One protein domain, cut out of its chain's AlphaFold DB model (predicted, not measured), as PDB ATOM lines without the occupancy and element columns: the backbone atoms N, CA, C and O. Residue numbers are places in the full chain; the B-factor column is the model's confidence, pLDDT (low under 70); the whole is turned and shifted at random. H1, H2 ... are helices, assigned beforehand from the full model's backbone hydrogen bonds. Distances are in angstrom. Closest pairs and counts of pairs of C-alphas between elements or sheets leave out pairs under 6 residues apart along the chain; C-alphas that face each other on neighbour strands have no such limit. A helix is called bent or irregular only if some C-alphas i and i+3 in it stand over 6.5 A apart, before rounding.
ATOM      1  N   LYS A  11      30.115   3.671 123.111       60.91
ATOM      2  CA  LYS A  11      28.646   3.638 123.185       60.91
ATOM      3  C   LYS A  11      27.951   4.305 121.988       60.91
ATOM      4  O   LYS A  11      26.989   3.749 121.469       60.91
ATOM      5  N   ARG A  12      28.421   5.471 121.527       62.75
ATOM      6  CA  ARG A  12      27.880   6.158 120.340       62.75
ATOM      7  C   ARG A  12      28.202   5.393 119.064       62.75
ATOM      8  O   ARG A  12      27.324   5.261 118.223       62.75
ATOM      9  N   ALA A  13      29.411   4.853 118.945       63.25
ATOM     10  CA  ALA A  13      29.797   4.024 117.806       63.25
ATOM     11  C   ALA A  13      28.950   2.748 117.701       63.25
ATOM     12  O   ALA A  13      28.467   2.426 116.620       63.25
ATOM     13  N   ILE A  14      28.706   2.071 118.827       62.97
ATOM     14  CA  ILE A  14      27.842   0.885 118.889       62.97
ATOM     15  C   ILE A  14      26.395   1.254 118.545       62.97
ATOM     16  O   ILE A  14      25.788   0.597 117.706       62.97
ATOM     17  N   ALA A  15      25.848   2.327 119.126       63.06
ATOM     18  CA  ALA A  15      24.486   2.773 118.822       63.06
ATOM     19  C   ALA A  15      24.314   3.151 117.340       63.06
ATOM     20  O   ALA A  15      23.311   2.792 116.719       63.06
ATOM     21  N   PHE A  16      25.306   3.823 116.749       65.12
ATOM     22  CA  PHE A  16      25.313   4.137 115.320       65.12
ATOM     23  C   PHE A  16      25.475   2.888 114.451       65.12
ATOM     24  O   PHE A  16      24.767   2.767 113.458       65.12
ATOM     25  N   GLY A  17      26.348   1.952 114.825       61.56
ATOM     26  CA  GLY A  17      26.530   0.685 114.114       61.56
ATOM     27  C   GLY A  17      25.255  -0.157 114.108       61.56
ATOM     28  O   GLY A  17      24.834  -0.619 113.052       61.56
ATOM     29  N   ILE A  18      24.581  -0.272 115.256       64.88
ATOM     30  CA  ILE A  18      23.276  -0.938 115.370       64.88
ATOM     31  C   ILE A  18      22.235  -0.225 114.502       64.88
ATOM     32  O   ILE A  18      21.518  -0.881 113.752       64.88
ATOM     33  N   SER A  19      22.186   1.109 114.544       66.44
ATOM     34  CA  SER A  19      21.274   1.888 113.694       66.44
ATOM     35  C   SER A  19      21.540   1.629 112.210       66.44
ATOM     36  O   SER A  19      20.601   1.463 111.441       66.44
ATOM     37  N   LEU A  20      22.806   1.527 111.803       67.19
ATOM     38  CA  LEU A  20      23.200   1.260 110.423       67.19
ATOM     39  C   LEU A  20      22.796  -0.150 109.986       67.19
ATOM     40  O   LEU A  20      22.262  -0.306 108.895       67.19
ATOM     41  N   VAL A  21      22.960  -1.153 110.852       68.38
ATOM     42  CA  VAL A  21      22.492  -2.527 110.600       68.38
ATOM     43  C   VAL A  21      20.968  -2.580 110.493       68.38
ATOM     44  O   VAL A  21      20.451  -3.217 109.581       68.38
ATOM     45  N   ILE A  22      20.241  -1.879 111.367       67.56
ATOM     46  CA  ILE A  22      18.775  -1.802 111.308       67.56
ATOM     47  C   ILE A  22      18.331  -1.145 110.000       67.56
ATOM     48  O   ILE A  22      17.479  -1.691 109.308       67.56
ATOM     49  N   VAL A  23      18.933  -0.014 109.621       66.94
ATOM     50  CA  VAL A  23      18.627   0.677 108.361       66.94
ATOM     51  C   VAL A  23      18.982  -0.196 107.163       66.94
ATOM     52  O   VAL A  23      18.191  -0.271 106.225       66.94
ATOM     53  N   PHE A  24      20.127  -0.882 107.203       68.00
ATOM     54  CA  PHE A  24      20.574  -1.806 106.166       68.00
ATOM     55  C   PHE A  24      19.564  -2.928 105.971       68.00
ATOM     56  O   PHE A  24      19.068  -3.112 104.864       68.00
ATOM     57  N   LEU A  25      19.193  -3.620 107.048       65.62
ATOM     58  CA  LEU A  25      18.162  -4.650 107.011       65.62
ATOM     59  C   LEU A  25      16.838  -4.065 106.506       65.62
ATOM     60  O   LEU A  25      16.205  -4.668 105.651       65.62
ATOM     61  N   TRP A  26      16.456  -2.861 106.931       65.56
ATOM     62  CA  TRP A  26      15.186  -2.249 106.539       65.56
ATOM     63  C   TRP A  26      15.099  -1.876 105.057       65.56
ATOM     64  O   TRP A  26      14.065  -2.066 104.421       65.56
ATOM     65  N   THR A  27      16.180  -1.332 104.497       64.19
ATOM     66  CA  THR A  27      16.218  -0.914 103.087       64.19
ATOM     67  C   THR A  27      16.521  -2.079 102.156       64.19
ATOM     68  O   THR A  27      15.925  -2.156 101.086       64.19
ATOM     69  N   TRP A  28      17.389  -3.015 102.549       64.75
ATOM     70  CA  TRP A  28      17.772  -4.138 101.692       64.75
ATOM     71  C   TRP A  28      16.833  -5.333 101.763       64.75
ATOM     72  O   TRP A  28      16.734  -6.040 100.769       64.75
ATOM     73  N   PHE A  29      16.132  -5.587 102.870       64.62
ATOM     74  CA  PHE A  29      15.211  -6.728 102.962       64.62
ATOM     75  C   PHE A  29      14.104  -6.719 101.889       64.62
ATOM     76  O   PHE A  29      13.947  -7.741 101.213       64.62
ATOM     77  N   PRO A  30      13.386  -5.604 101.630       58.25
ATOM     78  CA  PRO A  30      12.424  -5.559 100.529       58.25
ATOM     79  C   PRO A  30      13.103  -5.701  99.156       58.25
ATOM     80  O   PRO A  30      12.578  -6.398  98.292       58.25
ATOM     81  N   ILE A  31      14.301  -5.132  98.969       61.66
ATOM     82  CA  ILE A  31      15.058  -5.192  97.705       61.66
ATOM     83  C   ILE A  31      15.547  -6.622  97.416       61.66
ATOM     84  O   ILE A  31      15.256  -7.168  96.354       61.66
ATOM     85  N   PHE A  32      16.231  -7.274  98.359       60.59
ATOM     86  CA  PHE A  32      16.674  -8.665  98.217       60.59
ATOM     87  C   PHE A  32      15.499  -9.599  97.982       60.59
ATOM     88  O   PHE A  32      15.610 -10.496  97.153       60.59
ATOM     89  N   ARG A  33      14.359  -9.374  98.642       56.53
ATOM     90  CA  ARG A  33      13.163 -10.171  98.376       56.53
ATOM     91  C   ARG A  33      12.670  -9.987  96.943       56.53
ATOM     92  O   ARG A  33      12.423 -10.986  96.282       56.53
ATOM     93  N   THR A  34      12.573  -8.753  96.443       56.03
ATOM     94  CA  THR A  34      12.174  -8.515  95.042       56.03
ATOM     95  C   THR A  34      13.134  -9.165  94.040       56.03
ATOM     96  O   THR A  34      12.694  -9.654  93.008       56.03
ATOM     97  N   VAL A  35      14.427  -9.251  94.363       57.34
ATOM     98  CA  VAL A  35      15.436  -9.901  93.510       57.34
ATOM     99  C   VAL A  35      15.379 -11.435  93.599       57.34
ATOM    100  O   VAL A  35      15.535 -12.108  92.582       57.34
ATOM    101  N   ILE A  36      15.149 -11.997  94.791       54.50
ATOM    102  CA  ILE A  36      15.146 -13.449  95.043       54.50
ATOM    103  C   ILE A  36      13.833 -14.109  94.594       54.50
ATOM    104  O   ILE A  36      13.862 -15.236  94.102       54.50
ATOM    105  N   ASP A  37      12.685 -13.440  94.754       53.62
ATOM    106  CA  ASP A  37      11.361 -14.075  94.648       53.62
ATOM    107  C   ASP A  37      10.779 -14.121  93.220       53.62
ATOM    108  O   ASP A  37       9.686 -14.654  93.068       53.62
ATOM    109  N   SER A  38      11.490 -13.628  92.185       41.75
ATOM    110  CA  SER A  38      11.351 -13.945  90.734       41.75
ATOM    111  C   SER A  38      11.408 -12.711  89.826       41.75
ATOM    112  O   SER A  38      10.701 -11.742  90.062       41.75
ATOM    113  N   ARG A  39      12.111 -12.837  88.686       48.19
ATOM    114  CA  ARG A  39      11.793 -12.203  87.380       48.19
ATOM    115  C   ARG A  39      11.303 -10.739  87.424       48.19
ATOM    116  O   ARG A  39      10.283 -10.421  86.818       48.19
ATOM    117  N   VAL A  40      12.001  -9.850  88.125       49.53
ATOM    118  CA  VAL A  40      11.622  -8.432  88.152       49.53
ATOM    119  C   VAL A  40      12.286  -7.700  86.991       49.53
ATOM    120  O   VAL A  40      13.502  -7.500  86.989       49.53
ATOM    121  N   ASP A  41      11.475  -7.254  86.031       52.47
ATOM    122  CA  ASP A  41      11.826  -6.118  85.183       52.47
ATOM    123  C   ASP A  41      12.051  -4.927  86.115       52.47
ATOM    124  O   ASP A  41      11.105  -4.393  86.706       52.47
ATOM    125  N   PHE A  42      13.317  -4.552  86.315       58.16
ATOM    126  CA  PHE A  42      13.686  -3.382  87.104       58.16
ATOM    127  C   PHE A  42      13.069  -2.150  86.449       58.16
ATOM    128  O   PHE A  42      13.639  -1.523  85.557       58.16
ATOM    129  N   SER A  43      11.869  -1.803  86.899       65.75
ATOM    130  CA  SER A  43      11.215  -0.563  86.523       65.75
ATOM    131  C   SER A  43      12.151   0.583  86.894       65.75
ATOM    132  O   SER A  43      12.780   0.550  87.955       65.75
ATOM    133  N   PHE A  44      12.232   1.612  86.052       69.81
ATOM    134  CA  PHE A  44      13.092   2.779  86.281       69.81
ATOM    135  C   PHE A  44      12.941   3.346  87.706       69.81
ATOM    136  O   PHE A  44      13.923   3.672  88.363       69.81
ATOM    137  N   LEU A  45      11.712   3.350  88.230       66.56
ATOM    138  CA  LEU A  45      11.395   3.780  89.591       66.56
ATOM    139  C   LEU A  45      12.044   2.907  90.683       66.56
ATOM    140  O   LEU A  45      12.496   3.429  91.700       66.56
ATOM    141  N   GLY A  46      12.133   1.592  90.465       68.62
ATOM    142  CA  GLY A  46      12.809   0.657  91.367       68.62
ATOM    143  C   GLY A  46      14.325   0.851  91.373       68.62
ATOM    144  O   GLY A  46      14.943   0.821  92.435       68.62
ATOM    145  N   LEU A  47      14.920   1.139  90.210       73.25
ATOM    146  CA  LEU A  47      16.346   1.463  90.097       73.25
ATOM    147  C   LEU A  47      16.673   2.799  90.777       73.25
ATOM    148  O   LEU A  47      17.653   2.895  91.515       73.25
ATOM    149  N   VAL A  48      15.828   3.817  90.597       76.88
ATOM    150  CA  VAL A  48      15.966   5.105  91.295       76.88
ATOM    151  C   VAL A  48      15.846   4.917  92.809       76.88
ATOM    152  O   VAL A  48      16.700   5.400  93.550       76.88
ATOM    153  N   GLY A  49      14.851   4.161  93.283       73.56
ATOM    154  CA  GLY A  49      14.708   3.833  94.704       73.56
ATOM    155  C   GLY A  49      15.926   3.095  95.271       73.56
ATOM    156  O   GLY A  49      16.395   3.428  96.360       73.56
ATOM    157  N   PHE A  50      16.488   2.157  94.505       76.00
ATOM    158  CA  PHE A  50      17.718   1.448  94.853       76.00
ATOM    159  C   PHE A  50      18.910   2.401  94.994       76.00
ATOM    160  O   PHE A  50      19.598   2.375  96.012       76.00
ATOM    161  N   LEU A  51      19.128   3.286  94.017       80.25
ATOM    162  CA  LEU A  51      20.203   4.280  94.077       80.25
ATOM    163  C   LEU A  51      20.047   5.213  95.282       80.25
ATOM    164  O   LEU A  51      21.027   5.489  95.975       80.25
ATOM    165  N   ILE A  52      18.821   5.652  95.580       82.00
ATOM    166  CA  ILE A  52      18.538   6.485  96.756       82.00
ATOM    167  C   ILE A  52      18.873   5.715  98.042       82.00
ATOM    168  O   ILE A  52      19.564   6.261  98.904       82.00
ATOM    169  N   ALA A  53      18.467   4.447  98.159       77.25
ATOM    170  CA  ALA A  53      18.760   3.608  99.323       77.25
ATOM    171  C   ALA A  53      20.268   3.363  99.511       77.25
ATOM    172  O   ALA A  53      20.792   3.537 100.615       77.25
ATOM    173  N   VAL A  54      20.985   3.028  98.433       79.62
ATOM    174  CA  VAL A  54      22.447   2.861  98.448       79.62
ATOM    175  C   VAL A  54      23.128   4.164  98.853       79.62
ATOM    176  O   VAL A  54      24.040   4.153  99.677       79.62
ATOM    177  N   SER A  55      22.660   5.298  98.334       83.50
ATOM    178  CA  SER A  55      23.235   6.603  98.657       83.50
ATOM    179  C   SER A  55      23.043   6.990 100.130       83.50
ATOM    180  O   SER A  55      23.975   7.495 100.756       83.50
ATOM    181  N   LEU A  56      21.878   6.679 100.715       81.38
ATOM    182  CA  LEU A  56      21.603   6.878 102.139       81.38
ATOM    183  C   LEU A  56      22.563   6.047 102.995       81.38
ATOM    184  O   LEU A  56      23.106   6.538 103.985       81.38
ATOM    185  N   GLN A  57      22.815   4.798 102.604       77.00
ATOM    186  CA  GLN A  57      23.732   3.924 103.329       77.00
ATOM    187  C   GLN A  57      25.190   4.312 103.177       77.00
ATOM    188  O   GLN A  57      25.910   4.303 104.171       77.00
ATOM    189  N   ALA A  58      25.622   4.682 101.973       78.25
ATOM    190  CA  ALA A  58      26.964   5.199 101.749       78.25
ATOM    191  C   ALA A  58      27.208   6.431 102.630       78.25
ATOM    192  O   ALA A  58      28.255   6.539 103.266       78.25
ATOM    193  N   PHE A  59      26.209   7.308 102.752       80.50
ATOM    194  CA  PHE A  59      26.296   8.485 103.606       80.50
ATOM    195  C   PHE A  59      26.284   8.150 105.109       80.50
ATOM    196  O   PHE A  59      27.048   8.737 105.877       80.50
ATOM    197  N   LEU A  60      25.466   7.189 105.552       76.94
ATOM    198  CA  LEU A  60      25.479   6.702 106.938       76.94
ATOM    199  C   LEU A  60      26.804   6.011 107.290       76.94
ATOM    200  O   LEU A  60      27.343   6.243 108.372       76.94
ATOM    201  N   ALA A  61      27.353   5.213 106.374       75.06
ATOM    202  CA  ALA A  61      28.651   4.560 106.522       75.06
ATOM    203  C   ALA A  61      29.782   5.590 106.574       75.06
ATOM    204  O   ALA A  61      30.641   5.515 107.448       75.06
ATOM    205  N   TYR A  62      29.732   6.606 105.713       77.56
ATOM    206  CA  TYR A  62      30.619   7.765 105.773       77.56
ATOM    207  C   TYR A  62      30.534   8.479 107.131       77.56
ATOM    208  O   TYR A  62      31.560   8.717 107.768       77.56
ATOM    209  N   ARG A  63      29.325   8.757 107.635       73.06
ATOM    210  CA  ARG A  63      29.129   9.369 108.960       73.06
ATOM    211  C   ARG A  63      29.662   8.496 110.093       73.06
ATOM    212  O   ARG A  63      30.209   9.038 111.054       73.06
ATOM    213  N   LEU A  64      29.529   7.175 109.986       70.31
ATOM    214  CA  LEU A  64      30.091   6.226 110.945       70.31
ATOM    215  C   LEU A  64      31.627   6.237 110.900       70.31
ATOM    216  O   LEU A  64      32.259   6.310 111.950       70.31
ATOM    217  N   LEU A  65      32.222   6.225 109.706       74.25
ATOM    218  CA  LEU A  65      33.672   6.323 109.507       74.25
ATOM    219  C   LEU A  65      34.232   7.634 110.068       74.25
ATOM    220  O   LEU A  65      35.252   7.608 110.757       74.25
ATOM    221  N   ALA A  66      33.537   8.751 109.840       69.75
ATOM    222  CA  ALA A  66      33.885  10.055 110.400       69.75
ATOM    223  C   ALA A  66      33.782  10.055 111.934       69.75
ATOM    224  O   ALA A  66      34.685  10.528 112.623       69.75
ATOM    225  N   ALA A  67      32.721   9.460 112.493       67.50
ATOM    226  CA  ALA A  67      32.552   9.333 113.941       67.50
ATOM    227  C   ALA A  67      33.627   8.443 114.589       67.50
ATOM    228  O   ALA A  67      34.061   8.717 115.707       67.50
ATOM    229  N   LEU A  68      34.066   7.396 113.888       69.06
ATOM    230  CA  LEU A  68      35.113   6.478 114.330       69.06
ATOM    231  C   LEU A  68      36.534   6.979 114.030       69.06
ATOM    232  O   LEU A  68      37.491   6.367 114.497       69.06
ATOM    233  N   ARG A  69      36.682   8.071 113.265       66.31
ATOM    234  CA  ARG A  69      37.966   8.614 112.777       66.31
ATOM    235  C   ARG A  69      38.867   7.578 112.084       66.31
ATOM    236  O   ARG A  69      40.082   7.743 112.050       66.31
ATOM    237  N   LEU A  70      38.284   6.527 111.506       67.38
ATOM    238  CA  LEU A  70      39.030   5.434 110.864       67.38
ATOM    239  C   LEU A  70      39.692   5.857 109.542       67.38
ATOM    240  O   LEU A  70      40.665   5.240 109.123       67.38
ATOM    241  N   ALA A  71      39.163   6.895 108.888       67.31
ATOM    242  CA  ALA A  71      39.631   7.384 107.591       67.31
ATOM    243  C   ALA A  71      39.551   8.920 107.512       67.31
ATOM    244  O   ALA A  71      38.890   9.462 106.626       67.31
ATOM    245  N   SER A  72      40.206   9.613 108.454       69.00
ATOM    246  CA  SER A  72      40.133  11.078 108.606       69.00
ATOM    247  C   SER A  72      40.432  11.841 107.313       69.00
ATOM    248  O   SER A  72      39.661  12.703 106.918       69.00
ATOM    249  N   SER A  73      41.477  11.460 106.575       73.94
ATOM    250  CA  SER A  73      41.871  12.140 105.331       73.94
ATOM    251  C   SER A  73      40.799  12.111 104.235       73.94
ATOM    252  O   SER A  73      40.690  13.044 103.439       73.94
ATOM    253  N   LEU A  74      40.007  11.039 104.181       71.25
ATOM    254  CA  LEU A  74      38.944  10.865 103.197       71.25
ATOM    255  C   LEU A  74      37.658  11.540 103.684       71.25
ATOM    256  O   LEU A  74      36.949  12.159 102.889       71.25
ATOM    257  N   THR A  75      37.392  11.484 104.993       74.62
ATOM    258  CA  THR A  75      36.224  12.142 105.580       74.62
ATOM    259  C   THR A  75      36.333  13.660 105.564       74.62
ATOM    260  O   THR A  75      35.341  14.303 105.240       74.62
ATOM    261  N   ASP A  76      37.528  14.208 105.792       74.44
ATOM    262  CA  ASP A  76      37.788  15.652 105.804       74.44
ATOM    263  C   ASP A  76      37.610  16.270 104.406       74.44
ATOM    264  O   ASP A  76      37.042  17.350 104.267       74.44
ATOM    265  N   ARG A  77      38.006  15.562 103.336       75.25
ATOM    266  CA  ARG A  77      37.780  16.010 101.945       75.25
ATOM    267  C   ARG A  77      36.299  16.025 101.561       75.25
ATOM    268  O   ARG A  77      35.834  16.941 100.880       75.25
ATOM    269  N   LEU A  78      35.556  14.998 101.974       74.62
ATOM    270  CA  LEU A  78      34.108  14.934 101.766       74.62
ATOM    271  C   LEU A  78      33.381  15.977 102.619       74.62
ATOM    272  O   LEU A  78      32.440  16.595 102.125       74.62
ATOM    273  N   ASP A  79      33.838  16.218 103.850       77.25
ATOM    274  CA  ASP A  79      33.316  17.290 104.696       77.25
ATOM    275  C   ASP A  79      33.567  18.660 104.045       77.25
ATOM    276  O   ASP A  79      32.632  19.440 103.904       77.25
ATOM    277  N   ALA A  80      34.760  18.938 103.520       74.88
ATOM    278  CA  ALA A  80      35.001  20.177 102.772       74.88
ATOM    279  C   ALA A  80      34.028  20.320 101.582       74.88
ATOM    280  O   ALA A  80      33.341  21.329 101.428       74.88
ATOM    281  N   THR A  81      33.855  19.252 100.798       76.75
ATOM    282  CA  THR A  81      32.970  19.270  99.619       76.75
ATOM    283  C   THR A  81      31.500  19.493  99.988       76.75
ATOM    284  O   THR A  81      30.806  20.265  99.332       76.75
ATOM    285  N   PHE A  82      30.989  18.832 101.028       71.81
ATOM    286  CA  PHE A  82      29.573  18.920 101.405       71.81
ATOM    287  C   PHE A  82      29.237  20.129 102.287       71.81
ATOM    288  O   PHE A  82      28.075  20.551 102.324       71.81
ATOM    289  N   TYR A  83      30.209  20.638 103.045       70.44
ATOM    290  CA  TYR A  83      29.973  21.609 104.113       70.44
ATOM    291  C   TYR A  83      30.543  22.993 103.801       70.44
ATOM    292  O   TYR A  83      29.975  23.965 104.299       70.44
ATOM    293  N   GLU A  84      31.599  23.096 102.992       74.69
ATOM    294  CA  GLU A  84      32.202  24.382 102.609       74.69
ATOM    295  C   GLU A  84      31.699  24.863 101.243       74.69
ATOM    296  O   GLU A  84      31.446  26.056 101.068       74.69
ATOM    297  N   ASP A  85      31.470  23.951 100.292       79.25
ATOM    298  CA  ASP A  85      30.962  24.318  98.971       79.25
ATOM    299  C   ASP A  85      29.424  24.461  98.961       79.25
ATOM    300  O   ASP A  85      28.668  23.569  99.374       79.25
ATOM    301  N   ARG A  86      28.923  25.583  98.424       75.38
ATOM    302  CA  ARG A  86      27.475  25.849  98.286       75.38
ATOM    303  C   ARG A  86      26.789  24.792  97.422       75.38
ATOM    304  O   ARG A  86      25.647  24.423  97.699       75.38
ATOM    305  N   ARG A  87      27.477  24.296  96.387       79.50
ATOM    306  CA  ARG A  87      26.944  23.260  95.485       79.50
ATOM    307  C   ARG A  87      26.789  21.923  96.204       79.50
ATOM    308  O   ARG A  87      25.756  21.272  96.050       79.50
ATOM    309  N   GLY A  88      27.767  21.554  97.033       78.69
ATOM    310  CA  GLY A  88      27.703  20.349  97.857       78.69
ATOM    311  C   GLY A  88      26.597  20.421  98.905       78.69
ATOM    312  O   GLY A  88      25.859  19.451  99.086       78.69
ATOM    313  N   SER A  89      26.396  21.587  99.522       77.25
ATOM    314  CA  SER A  89      25.304  21.784 100.479       77.25
ATOM    315  C   SER A  89      23.918  21.682  99.825       77.25
ATOM    316  O   SER A  89      23.031  21.019 100.364       77.25
ATOM    317  N   LEU A  90      23.741  22.249  98.624       80.25
ATOM    318  CA  LEU A  90      22.511  22.092  97.835       80.25
ATOM    319  C   LEU A  90      22.256  20.630  97.447       80.25
ATOM    320  O   LEU A  90      21.134  20.145  97.604       80.25
ATOM    321  N   ALA A  91      23.288  19.908  96.997       83.06
ATOM    322  CA  ALA A  91      23.176  18.481  96.699       83.06
ATOM    323  C   ALA A  91      22.739  17.682  97.938       83.06
ATOM    324  O   ALA A  91      21.884  16.804  97.834       83.06
ATOM    325  N   LEU A  92      23.248  18.036  99.121       82.62
ATOM    326  CA  LEU A  92      22.877  17.395 100.383       82.62
ATOM    327  C   LEU A  92      21.412  17.654 100.770       82.62
ATOM    328  O   LEU A  92      20.761  16.759 101.306       82.62
ATOM    329  N   ILE A  93      20.868  18.838 100.467       83.31
ATOM    330  CA  ILE A  93      19.437  19.140 100.651       83.31
ATOM    331  C   ILE A  93      18.587  18.259  99.730       83.31
ATOM    332  O   ILE A  93      17.639  17.629 100.199       83.31
ATOM    333  N   VAL A  94      18.938  18.180  98.443       85.69
ATOM    334  CA  VAL A  94      18.204  17.366  97.458       85.69
ATOM    335  C   VAL A  94      18.258  15.884  97.825       85.69
ATOM    336  O   VAL A  94      17.228  15.212  97.835       85.69
ATOM    337  N   MET A  95      19.439  15.377  98.188       84.94
ATOM    338  CA  MET A  95      19.593  13.999  98.649       84.94
ATOM    339  C   MET A  95      18.804  13.740  99.931       84.94
ATOM    340  O   MET A  95      18.129  12.721 100.019       84.94
ATOM    341  N   SER A  96      18.817  14.672 100.887       84.94
ATOM    342  CA  SER A  96      18.031  14.535 102.113       84.94
ATOM    343  C   SER A  96      16.526  14.499 101.838       84.94
ATOM    344  O   SER A  96      15.823  13.664 102.402       84.94
ATOM    345  N   ALA A  97      16.029  15.321 100.909       84.44
ATOM    346  CA  ALA A  97      14.638  15.259 100.470       84.44
ATOM    347  C   ALA A  97      14.304  13.908  99.816       84.44
ATOM    348  O   ALA A  97      13.260  13.327 100.113       84.44
ATOM    349  N   ALA A  98      15.200  13.368  98.985       84.75
ATOM    350  CA  ALA A  98      15.032  12.049  98.376       84.75
ATOM    351  C   ALA A  98      15.017  10.924  99.428       84.75
ATOM    352  O   ALA A  98      14.166  10.033  99.376       84.75
ATOM    353  N   TRP A  99      15.909  10.980 100.422       86.06
ATOM    354  CA  TRP A  99      15.924  10.043 101.548       86.06
ATOM    355  C   TRP A  99      14.656  10.159 102.398       86.06
ATOM    356  O   TRP A  99      14.074   9.145 102.785       86.06
ATOM    357  N   GLY A 100      14.198  11.384 102.655       81.06
ATOM    358  CA  GLY A 100      12.945  11.666 103.349       81.06
ATOM    359  C   GLY A 100      11.745  11.072 102.614       81.06
ATOM    360  O   GLY A 100      10.952  10.353 103.210       81.06
ATOM    361  N   LEU A 101      11.646  11.275 101.301       83.25
ATOM    362  CA  LEU A 101      10.559  10.714 100.496       83.25
ATOM    363  C   LEU A 101      10.568   9.178 100.507       83.25
ATOM    364  O   LEU A 101       9.515   8.555 100.661       83.25
ATOM    365  N   LEU A 102      11.748   8.562 100.387       80.94
ATOM    366  CA  LEU A 102      11.901   7.107 100.448       80.94
ATOM    367  C   LEU A 102      11.462   6.561 101.814       80.94
ATOM    368  O   LEU A 102      10.675   5.620 101.889       80.94
ATOM    369  N   THR A 103      11.947   7.168 102.898       78.50
ATOM    370  CA  THR A 103      11.638   6.745 104.272       78.50
ATOM    371  C   THR A 103      10.176   6.980 104.634       78.50
ATOM    372  O   THR A 103       9.580   6.119 105.276       78.50
ATOM    373  N   PHE A 104       9.575   8.072 104.158       79.94
ATOM    374  CA  PHE A 104       8.139   8.328 104.261       79.94
ATOM    375  C   PHE A 104       7.313   7.286 103.509       79.94
ATOM    376  O   PHE A 104       6.360   6.751 104.065       79.94
ATOM    377  N   SER A 105       7.693   6.955 102.273       77.88
ATOM    378  CA  SER A 105       6.987   5.945 101.473       77.88
ATOM    379  C   SER A 105       7.022   4.579 102.160       77.88
ATOM    380  O   SER A 105       6.001   3.905 102.256       77.88
ATOM    381  N   LEU A 106       8.177   4.202 102.715       72.88
ATOM    382  CA  LEU A 106       8.319   2.978 103.505       72.88
ATOM    383  C   LEU A 106       7.492   3.017 104.800       72.88
ATOM    384  O   LEU A 106       6.893   2.005 105.152       72.88
ATOM    385  N   ALA A 107       7.420   4.167 105.479       75.38
ATOM    386  CA  ALA A 107       6.592   4.353 106.675       75.38
ATOM    387  C   ALA A 107       5.097   4.243 106.367       75.38
ATOM    388  O   ALA A 107       4.340   3.654 107.129       75.38
ATOM    389  N   ALA A 108       4.667   4.823 105.246       74.62
ATOM    390  CA  ALA A 108       3.286   4.759 104.797       74.62
ATOM    391  C   ALA A 108       2.905   3.314 104.461       74.62
ATOM    392  O   ALA A 108       1.864   2.841 104.904       74.62
ATOM    393  N   LEU A 109       3.777   2.589 103.754       71.44
ATOM    394  CA  LEU A 109       3.572   1.173 103.450       71.44
ATOM    395  C   LEU A 109       3.516   0.310 104.719       71.44
ATOM    396  O   LEU A 109       2.636  -0.540 104.827       71.44
ATOM    397  N   SER A 110       4.386   0.548 105.706       66.50
ATOM    398  CA  SER A 110       4.327  -0.201 106.968       66.50
ATOM    399  C   SER A 110       3.120   0.165 107.834       66.50
ATOM    400  O   SER A 110       2.541  -0.711 108.472       66.50
ATOM    401  N   ALA A 111       2.680   1.426 107.822       69.00
ATOM    402  CA  ALA A 111       1.457   1.844 108.504       69.00
ATOM    403  C   ALA A 111       0.207   1.207 107.878       69.00
ATOM    404  O   ALA A 111      -0.699   0.795 108.601       69.00
ATOM    405  N   VAL A 112       0.168   1.083 106.549       69.12
ATOM    406  CA  VAL A 112      -0.906   0.380 105.829       69.12
ATOM    407  C   VAL A 112      -0.968  -1.093 106.244       69.12
ATOM    408  O   VAL A 112      -2.064  -1.589 106.509       69.12
ATOM    409  N   ASP A 113       0.184  -1.756 106.385       65.88
ATOM    410  CA  ASP A 113       0.272  -3.132 106.902       65.88
ATOM    411  C   ASP A 113      -0.244  -3.270 108.344       65.88
ATOM    412  O   ASP A 113      -0.826  -4.293 108.696       65.88
ATOM    413  N   LEU A 114      -0.074  -2.237 109.174       66.31
ATOM    414  CA  LEU A 114      -0.512  -2.250 110.573       66.31
ATOM    415  C   LEU A 114      -2.016  -1.961 110.738       66.31
ATOM    416  O   LEU A 114      -2.646  -2.463 111.669       66.31
ATOM    417  N   ILE A 115      -2.581  -1.112 109.872       69.94
ATOM    418  CA  ILE A 115      -3.957  -0.599 109.990       69.94
ATOM    419  C   ILE A 115      -4.967  -1.504 109.274       69.94
ATOM    420  O   ILE A 115      -6.096  -1.651 109.749       69.94
ATOM    421  N   LEU A 116      -4.603  -2.102 108.136       66.69
ATOM    422  CA  LEU A 116      -5.523  -2.944 107.373       66.69
ATOM    423  C   LEU A 116      -5.411  -4.415 107.807       66.69
ATOM    424  O   LEU A 116      -4.351  -5.018 107.629       66.69
ATOM    425  N   PRO A 117      -6.496  -5.048 108.299       49.47
ATOM    426  CA  PRO A 117      -6.500  -6.482 108.573       49.47
ATOM    427  C   PRO A 117      -6.361  -7.243 107.245       49.47
ATOM    428  O   PRO A 117      -7.311  -7.358 106.476       49.47
ATOM    429  N   GLY A 118      -5.148  -7.723 106.956       54.66
ATOM    430  CA  GLY A 118      -4.788  -8.356 105.681       54.66
ATOM    431  C   GLY A 118      -3.698  -7.628 104.887       54.66
ATOM    432  O   GLY A 118      -3.273  -8.154 103.858       54.66
ATOM    433  N   GLY A 119      -3.215  -6.474 105.362       52.25
ATOM    434  CA  GLY A 119      -2.005  -5.828 104.860       52.25
ATOM    435  C   GLY A 119      -0.807  -6.750 105.063       52.25
ATOM    436  O   GLY A 119      -0.309  -6.935 106.169       52.25
ATOM    437  N   ARG A 120      -0.425  -7.443 103.995       59.91
ATOM    438  CA  ARG A 120       0.711  -8.360 103.969       59.91
ATOM    439  C   ARG A 120       1.730  -7.859 102.958       59.91
ATOM    440  O   ARG A 120       2.158  -8.619 102.099       59.91
ATOM    441  N   PHE A 121       2.117  -6.592 103.011       57.53
ATOM    442  CA  PHE A 121       3.227  -6.098 102.200       57.53
ATOM    443  C   PHE A 121       4.537  -6.782 102.619       57.53
ATOM    444  O   PHE A 121       5.333  -7.186 101.768       57.53
ATOM    445  N   LEU A 122       4.729  -7.007 103.923       55.25
ATOM    446  CA  LEU A 122       5.906  -7.707 104.444       55.25
ATOM    447  C   LEU A 122       5.844  -9.244 104.342       55.25
ATOM    448  O   LEU A 122       6.896  -9.878 104.377       55.25
ATOM    449  N   ASP A 123       4.678  -9.877 104.168       56.97
ATOM    450  CA  ASP A 123       4.569 -11.325 103.884       56.97
ATOM    451  C   ASP A 123       3.365 -11.690 102.994       56.97
ATOM    452  O   ASP A 123       2.457 -12.403 103.433       56.97
ATOM    453  N   PRO A 124       3.337 -11.243 101.724       54.75
ATOM    454  CA  PRO A 124       2.185 -11.456 100.844       54.75
ATOM    455  C   PRO A 124       1.951 -12.939 100.546       54.75
ATOM    456  O   PRO A 124       0.823 -13.356 100.286       54.75
ATOM    457  N   THR A 125       3.003 -13.759 100.621       57.34
ATOM    458  CA  THR A 125       2.960 -15.188 100.300       57.34
ATOM    459  C   THR A 125       2.721 -16.087 101.512       57.34
ATOM    460  O   THR A 125       2.403 -17.261 101.326       57.34
ATOM    461  N   GLY A 126       2.838 -15.586 102.748       59.69
ATOM    462  CA  GLY A 126       2.634 -16.382 103.965       59.69
ATOM    463  C   GLY A 126       3.679 -17.487 104.175       59.69
ATOM    464  O   GLY A 126       3.483 -18.358 105.028       59.69
ATOM    465  N   LYS A 127       4.749 -17.498 103.368       61.25
ATOM    466  CA  LYS A 127       5.697 -18.617 103.228       61.25
ATOM    467  C   LYS A 127       6.845 -18.573 104.231       61.25
ATOM    468  O   LYS A 127       7.665 -19.491 104.234       61.25
ATOM    469  N   PHE A 128       6.942 -17.536 105.063       59.47
ATOM    470  CA  PHE A 128       8.047 -17.479 106.008       59.47
ATOM    471  C   PHE A 128       7.937 -18.568 107.081       59.47
ATOM    472  O   PHE A 128       6.847 -18.803 107.617       59.47
ATOM    473  N   PRO A 129       9.069 -19.205 107.438       65.75
ATOM    474  CA  PRO A 129       9.129 -20.074 108.602       65.75
ATOM    475  C   PRO A 129       8.760 -19.287 109.876       65.75
ATOM    476  O   PRO A 129       8.853 -18.056 109.882       65.75
ATOM    477  N   PRO A 130       8.385 -19.964 110.977       66.00
ATOM    478  CA  PRO A 130       7.900 -19.317 112.204       66.00
ATOM    479  C   PRO A 130       8.846 -18.232 112.736       66.00
ATOM    480  O   PRO A 130       8.413 -17.161 113.148       66.00
ATOM    481  N   VAL A 131      10.152 -18.487 112.636       62.44
ATOM    482  CA  VAL A 131      11.211 -17.538 112.997       62.44
ATOM    483  C   VAL A 131      11.190 -16.303 112.087       62.44
ATOM    484  O   VAL A 131      11.281 -15.181 112.571       62.44
ATOM    485  N   GLY A 132      11.005 -16.486 110.777       59.50
ATOM    486  CA  GLY A 132      10.894 -15.385 109.816       59.50
ATOM    487  C   GLY A 132       9.651 -14.523 110.037       59.50
ATOM    488  O   GLY A 132       9.741 -13.306 109.923       59.50
ATOM    489  N   ARG A 133       8.520 -15.122 110.438       64.44
ATOM    490  CA  ARG A 133       7.305 -14.369 110.801       64.44
ATOM    491  C   ARG A 133       7.516 -13.485 112.024       64.44
ATOM    492  O   ARG A 133       7.117 -12.330 111.989       64.44
ATOM    493  N   PHE A 134       8.206 -13.983 113.050       66.00
ATOM    494  CA  PHE A 134       8.560 -13.168 114.215       66.00
ATOM    495  C   PHE A 134       9.399 -11.948 113.819       66.00
ATOM    496  O   PHE A 134       9.102 -10.835 114.241       66.00
ATOM    497  N   PHE A 135      10.410 -12.126 112.960       64.31
ATOM    498  CA  PHE A 135      11.203 -10.999 112.464       64.31
ATOM    499  C   PHE A 135      10.390 -10.034 111.601       64.31
ATOM    500  O   PHE A 135      10.626  -8.837 111.692       64.31
ATOM    501  N   VAL A 136       9.437 -10.526 110.805       63.94
ATOM    502  CA  VAL A 136       8.526  -9.701 109.995       63.94
ATOM    503  C   VAL A 136       7.556  -8.894 110.864       63.94
ATOM    504  O   VAL A 136       7.342  -7.714 110.598       63.94
ATOM    505  N   GLU A 137       7.005  -9.482 111.920       64.69
ATOM    506  CA  GLU A 137       6.121  -8.774 112.853       64.69
ATOM    507  C   GLU A 137       6.892  -7.759 113.698       64.69
ATOM    508  O   GLU A 137       6.475  -6.609 113.825       64.69
ATOM    509  N   LEU A 138       8.067  -8.143 114.208       67.94
ATOM    510  CA  LEU A 138       8.973  -7.222 114.892       67.94
ATOM    511  C   LEU A 138       9.344  -6.064 113.955       67.94
ATOM    512  O   LEU A 138       9.254  -4.897 114.322       67.94
ATOM    513  N   ALA A 139       9.692  -6.381 112.711       64.56
ATOM    514  CA  ALA A 139       9.952  -5.406 111.671       64.56
ATOM    515  C   ALA A 139       8.768  -4.449 111.480       64.56
ATOM    516  O   ALA A 139       8.967  -3.239 111.553       64.56
ATOM    517  N   ALA A 140       7.549  -4.956 111.296       65.00
ATOM    518  CA  ALA A 140       6.349  -4.141 111.107       65.00
ATOM    519  C   ALA A 140       6.105  -3.176 112.280       65.00
ATOM    520  O   ALA A 140       5.816  -1.999 112.061       65.00
ATOM    521  N   VAL A 141       6.296  -3.643 113.517       69.00
ATOM    522  CA  VAL A 141       6.094  -2.841 114.736       69.00
ATOM    523  C   VAL A 141       7.178  -1.777 114.913       69.00
ATOM    524  O   VAL A 141       6.877  -0.643 115.283       69.00
ATOM    525  N   PHE A 142       8.444  -2.110 114.647       69.19
ATOM    526  CA  PHE A 142       9.563  -1.175 114.808       69.19
ATOM    527  C   PHE A 142       9.756  -0.242 113.601       69.19
ATOM    528  O   PHE A 142      10.325   0.842 113.750       69.19
ATOM    529  N   SER A 143       9.236  -0.617 112.430       65.38
ATOM    530  CA  SER A 143       9.270   0.160 111.187       65.38
ATOM    531  C   SER A 143       8.878   1.631 111.346       65.38
ATOM    532  O   SER A 143       9.694   2.487 110.994       65.38
ATOM    533  N   PRO A 144       7.692   1.977 111.895       66.62
ATOM    534  CA  PRO A 144       7.267   3.370 111.990       66.62
ATOM    535  C   PRO A 144       8.227   4.208 112.838       66.62
ATOM    536  O   PRO A 144       8.476   5.366 112.511       66.62
ATOM    537  N   PHE A 145       8.832   3.627 113.878       75.00
ATOM    538  CA  PHE A 145       9.795   4.326 114.732       75.00
ATOM    539  C   PHE A 145      11.128   4.563 114.023       75.00
ATOM    540  O   PHE A 145      11.684   5.659 114.105       75.00
ATOM    541  N   VAL A 146      11.627   3.561 113.294       70.69
ATOM    542  CA  VAL A 146      12.856   3.689 112.498       70.69
ATOM    543  C   VAL A 146      12.661   4.726 111.393       70.69
ATOM    544  O   VAL A 146      13.495   5.618 111.231       70.69
ATOM    545  N   CYS A 147      11.538   4.671 110.679       73.31
ATOM    546  CA  CYS A 147      11.218   5.638 109.637       73.31
ATOM    547  C   CYS A 147      11.013   7.051 110.194       73.31
ATOM    548  O   CYS A 147      11.541   7.997 109.615       73.31
ATOM    549  N   ALA A 148      10.320   7.214 111.324       74.62
ATOM    550  CA  ALA A 148      10.171   8.513 111.981       74.62
ATOM    551  C   ALA A 148      11.528   9.083 112.425       74.62
ATOM    552  O   ALA A 148      11.798  10.268 112.226       74.62
ATOM    553  N   GLY A 149      12.409   8.236 112.966       77.12
ATOM    554  CA  GLY A 149      13.772   8.620 113.328       77.12
ATOM    555  C   GLY A 149      14.597   9.074 112.121       77.12
ATOM    556  O   GLY A 149      15.243  10.121 112.176       77.12
ATOM    557  N   LEU A 150      14.533   8.333 111.011       74.56
ATOM    558  CA  LEU A 150      15.205   8.702 109.762       74.56
ATOM    559  C   LEU A 150      14.630   9.977 109.144       74.56
ATOM    560  O   LEU A 150      15.398  10.821 108.687       74.56
ATOM    561  N   LEU A 151      13.308  10.155 109.171       78.88
ATOM    562  CA  LEU A 151      12.646  11.373 108.709       78.88
ATOM    563  C   LEU A 151      13.090  12.580 109.529       78.88
ATOM    564  O   LEU A 151      13.544  13.569 108.957       78.88
ATOM    565  N   ALA A 152      13.052  12.483 110.858       79.88
ATOM    566  CA  ALA A 152      13.522  13.546 111.739       79.88
ATOM    567  C   ALA A 152      15.006  13.863 111.494       79.88
ATOM    568  O   ALA A 152      15.391  15.029 111.396       79.88
ATOM    569  N   TRP A 153      15.845  12.839 111.330       82.25
ATOM    570  CA  TRP A 153      17.267  13.014 111.047       82.25
ATOM    571  C   TRP A 153      17.527  13.650 109.671       82.25
ATOM    572  O   TRP A 153      18.351  14.566 109.565       82.25
ATOM    573  N   SER A 154      16.803  13.227 108.631       80.31
ATOM    574  CA  SER A 154      16.861  13.825 107.290       80.31
ATOM    575  C   SER A 154      16.406  15.292 107.322       80.31
ATOM    576  O   SER A 154      17.089  16.178 106.807       80.31
ATOM    577  N   GLY A 155      15.337  15.598 108.062       76.44
ATOM    578  CA  GLY A 155      14.858  16.962 108.271       76.44
ATOM    579  C   GLY A 155      15.889  17.843 108.974       76.44
ATOM    580  O   GLY A 155      16.180  18.943 108.509       76.44
ATOM    581  N   VAL A 156      16.520  17.356 110.047       82.12
ATOM    582  CA  VAL A 156      17.579  18.098 110.755       82.12
ATOM    583  C   VAL A 156      18.810  18.308 109.871       82.12
ATOM    584  O   VAL A 156      19.411  19.383 109.902       82.12
ATOM    585  N   THR A 157      19.207  17.310 109.079       78.25
ATOM    586  CA  THR A 157      20.338  17.452 108.147       78.25
ATOM    587  C   THR A 157      20.026  18.429 107.016       78.25
ATOM    588  O   THR A 157      20.867  19.279 106.726       78.25
ATOM    589  N   ALA A 158      18.812  18.396 106.463       78.50
ATOM    590  CA  ALA A 158      18.344  19.358 105.469       78.50
ATOM    591  C   ALA A 158      18.274  20.778 106.044       78.50
ATOM    592  O   ALA A 158      18.801  21.702 105.434       78.50
ATOM    593  N   ALA A 159      17.713  20.958 107.244       79.38
ATOM    594  CA  ALA A 159      17.636  22.258 107.910       79.38
ATOM    595  C   ALA A 159      19.029  22.831 108.210       79.38
ATOM    596  O   ALA A 159      19.269  24.019 108.010       79.38
ATOM    597  N   ARG A 160      19.980  21.988 108.638       78.94
ATOM    598  CA  ARG A 160      21.378  22.399 108.845       78.94
ATOM    599  C   ARG A 160      22.076  22.780 107.543       78.94
ATOM    600  O   ARG A 160      22.855  23.728 107.546       78.94
ATOM    601  N   ALA A 161      21.835  22.049 106.458       73.69
ATOM    602  CA  ALA A 161      22.374  22.394 105.146       73.69
ATOM    603  C   ALA A 161      21.760  23.705 104.633       73.69
ATOM    604  O   ALA A 161      22.489  24.622 104.265       73.69
ATOM    605  N   LEU A 162      20.437  23.849 104.737       78.56
ATOM    606  CA  LEU A 162      19.713  25.060 104.359       78.56
ATOM    607  C   LEU A 162      20.219  26.278 105.131       78.56
ATOM    608  O   LEU A 162      20.559  27.277 104.507       78.56
ATOM    609  N   TRP A 163      20.368  26.165 106.456       80.00
ATOM    610  CA  TRP A 163      20.912  27.232 107.296       80.00
ATOM    611  C   TRP A 163      22.281  27.719 106.811       80.00
ATOM    612  O   TRP A 163      22.557  28.909 106.870       80.00
ATOM    613  N   ARG A 164      23.141  26.826 106.308       69.81
ATOM    614  CA  ARG A 164      24.470  27.196 105.792       69.81
ATOM    615  C   ARG A 164      24.422  27.861 104.427       69.81
ATOM    616  O   ARG A 164      25.227  28.746 104.172       69.81
ATOM    617  N   VAL A 165      23.486  27.456 103.573       73.88
ATOM    618  CA  VAL A 165      23.253  28.120 102.283       73.88
ATOM    619  C   VAL A 165      22.690  29.528 102.502       73.88
ATOM    620  O   VAL A 165      23.063  30.451 101.780       73.88
ATOM    621  N   THR A 166      21.822  29.700 103.502       72.50
ATOM    622  CA  THR A 166      21.185  30.986 103.825       72.50
ATOM    623  C   THR A 166      22.011  31.871 104.753       72.50
ATOM    624  O   THR A 166      21.771  33.075 104.805       72.50
ATOM    625  N   ALA A 167      22.957  31.308 105.511       67.88
ATOM    626  CA  ALA A 167      23.839  32.094 106.357       67.88
ATOM    627  C   ALA A 167      24.683  33.017 105.465       67.88
ATOM    628  O   ALA A 167      25.260  32.546 104.478       67.88
TER     629      ALA A 167
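AT A GLANCE: This is residues 11 to 167 of the 195 residues of an uncharacterized protein of Acremonium chrysogenum (strain ATCC 11550 / CBS 779.69 / DSM 880 / IAM 14645 / JCM 23072 / IMI 49137) (UniProt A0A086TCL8). Two long helices, H4 and the arm H5b of the bent helix H5, lie side by side and run opposite ways, and the helical hairpin of H1 and H2 crosses them on one side, with H2 on H4. The short helix H3 makes a corner with H4, between the end of H2 and the start of H4, while at the other end of the long pair the arm H5a turns away. The printed part has 157 residues, with five named helices in the order H1, H2, H3, H4, H5 and no named strand: all helix. It is compact, with a radius of gyration of the C-alphas of 17.4 A, and spans 51 by 34 by 30 A.

HOW THE PARTS SIT: The longest helix, H5, residues 130 to 166, was assigned as one helix by its hydrogen bonds but is bent: C-alphas 141 and 144 are 6.9 A apart. Its arms H5a, residues 130 to 141, and H5b, residues 144 to 166, stand at a steep tilt of 43 degrees. H5b touches H4, residues 86 to 115, at a shallow tilt of 20 degrees, opposite ways; the closest C-alphas, of Ile 93 and Ala 158, are 4.9 A apart. H5a touches H4 with residues 140 to 141 alone, closest at the C-alphas of Ser 110 and Ala 140, 6.1 A. H2, residues 44 to 68, touches H4 with residues 49 to 56 alone, at a steep tilt of 68 degrees, only just short of about perpendicular; the closest C-alphas, of Ile 52 and Trp 99, are 6.5 A apart. H1, residues 11 to 36, and H2 form a hairpin at a shallow tilt of 18 degrees, closest at the C-alphas of Thr 27 and Ala 53, 6.4 A. H1 has a kink of 36 degrees near residue 30 and is only just irregular: C-alphas 27 and 30 are 6.52 A apart. H3, residues 72 to 84, touches H2, closest at the C-alphas of Ala 66 and Thr 75, 5.7 A. H3 and H4 touch only at the corner, with the C-alphas of Phe 82 and Gly 88 4.3 A apart. H2 and H5b are apart. Every O i to N i+4 pair is within hydrogen-bond range in H2, H4, H5a and H5b; H1 has 20 of 22 and H3 8 of 9.

IN THESE COORDINATES: H1 begins at C-alpha 11, (28.646, 3.638, 123.185), and is 35.6 A long; H2 is 35.9 A. H4, 42.7 A, begins at C-alpha 86, (27.475, 25.849, 98.286). H5b, 32.0 A, ends at C-alpha 166, (21.185, 30.986, 103.825).

THE WHOLE: The C-alphas farthest apart, of Pro 129 and Ala 167, are 54.2 A apart. The printed part has no cut. The link from H4 to H5, residues 116 to 129, is long. Residues 35 to 41, of which 35 and 36 belong to H1, stand free. Mean pLDDT of the printed part is 70.1; 80 residues are under 70, among them 11 to 46 and 110 to 144.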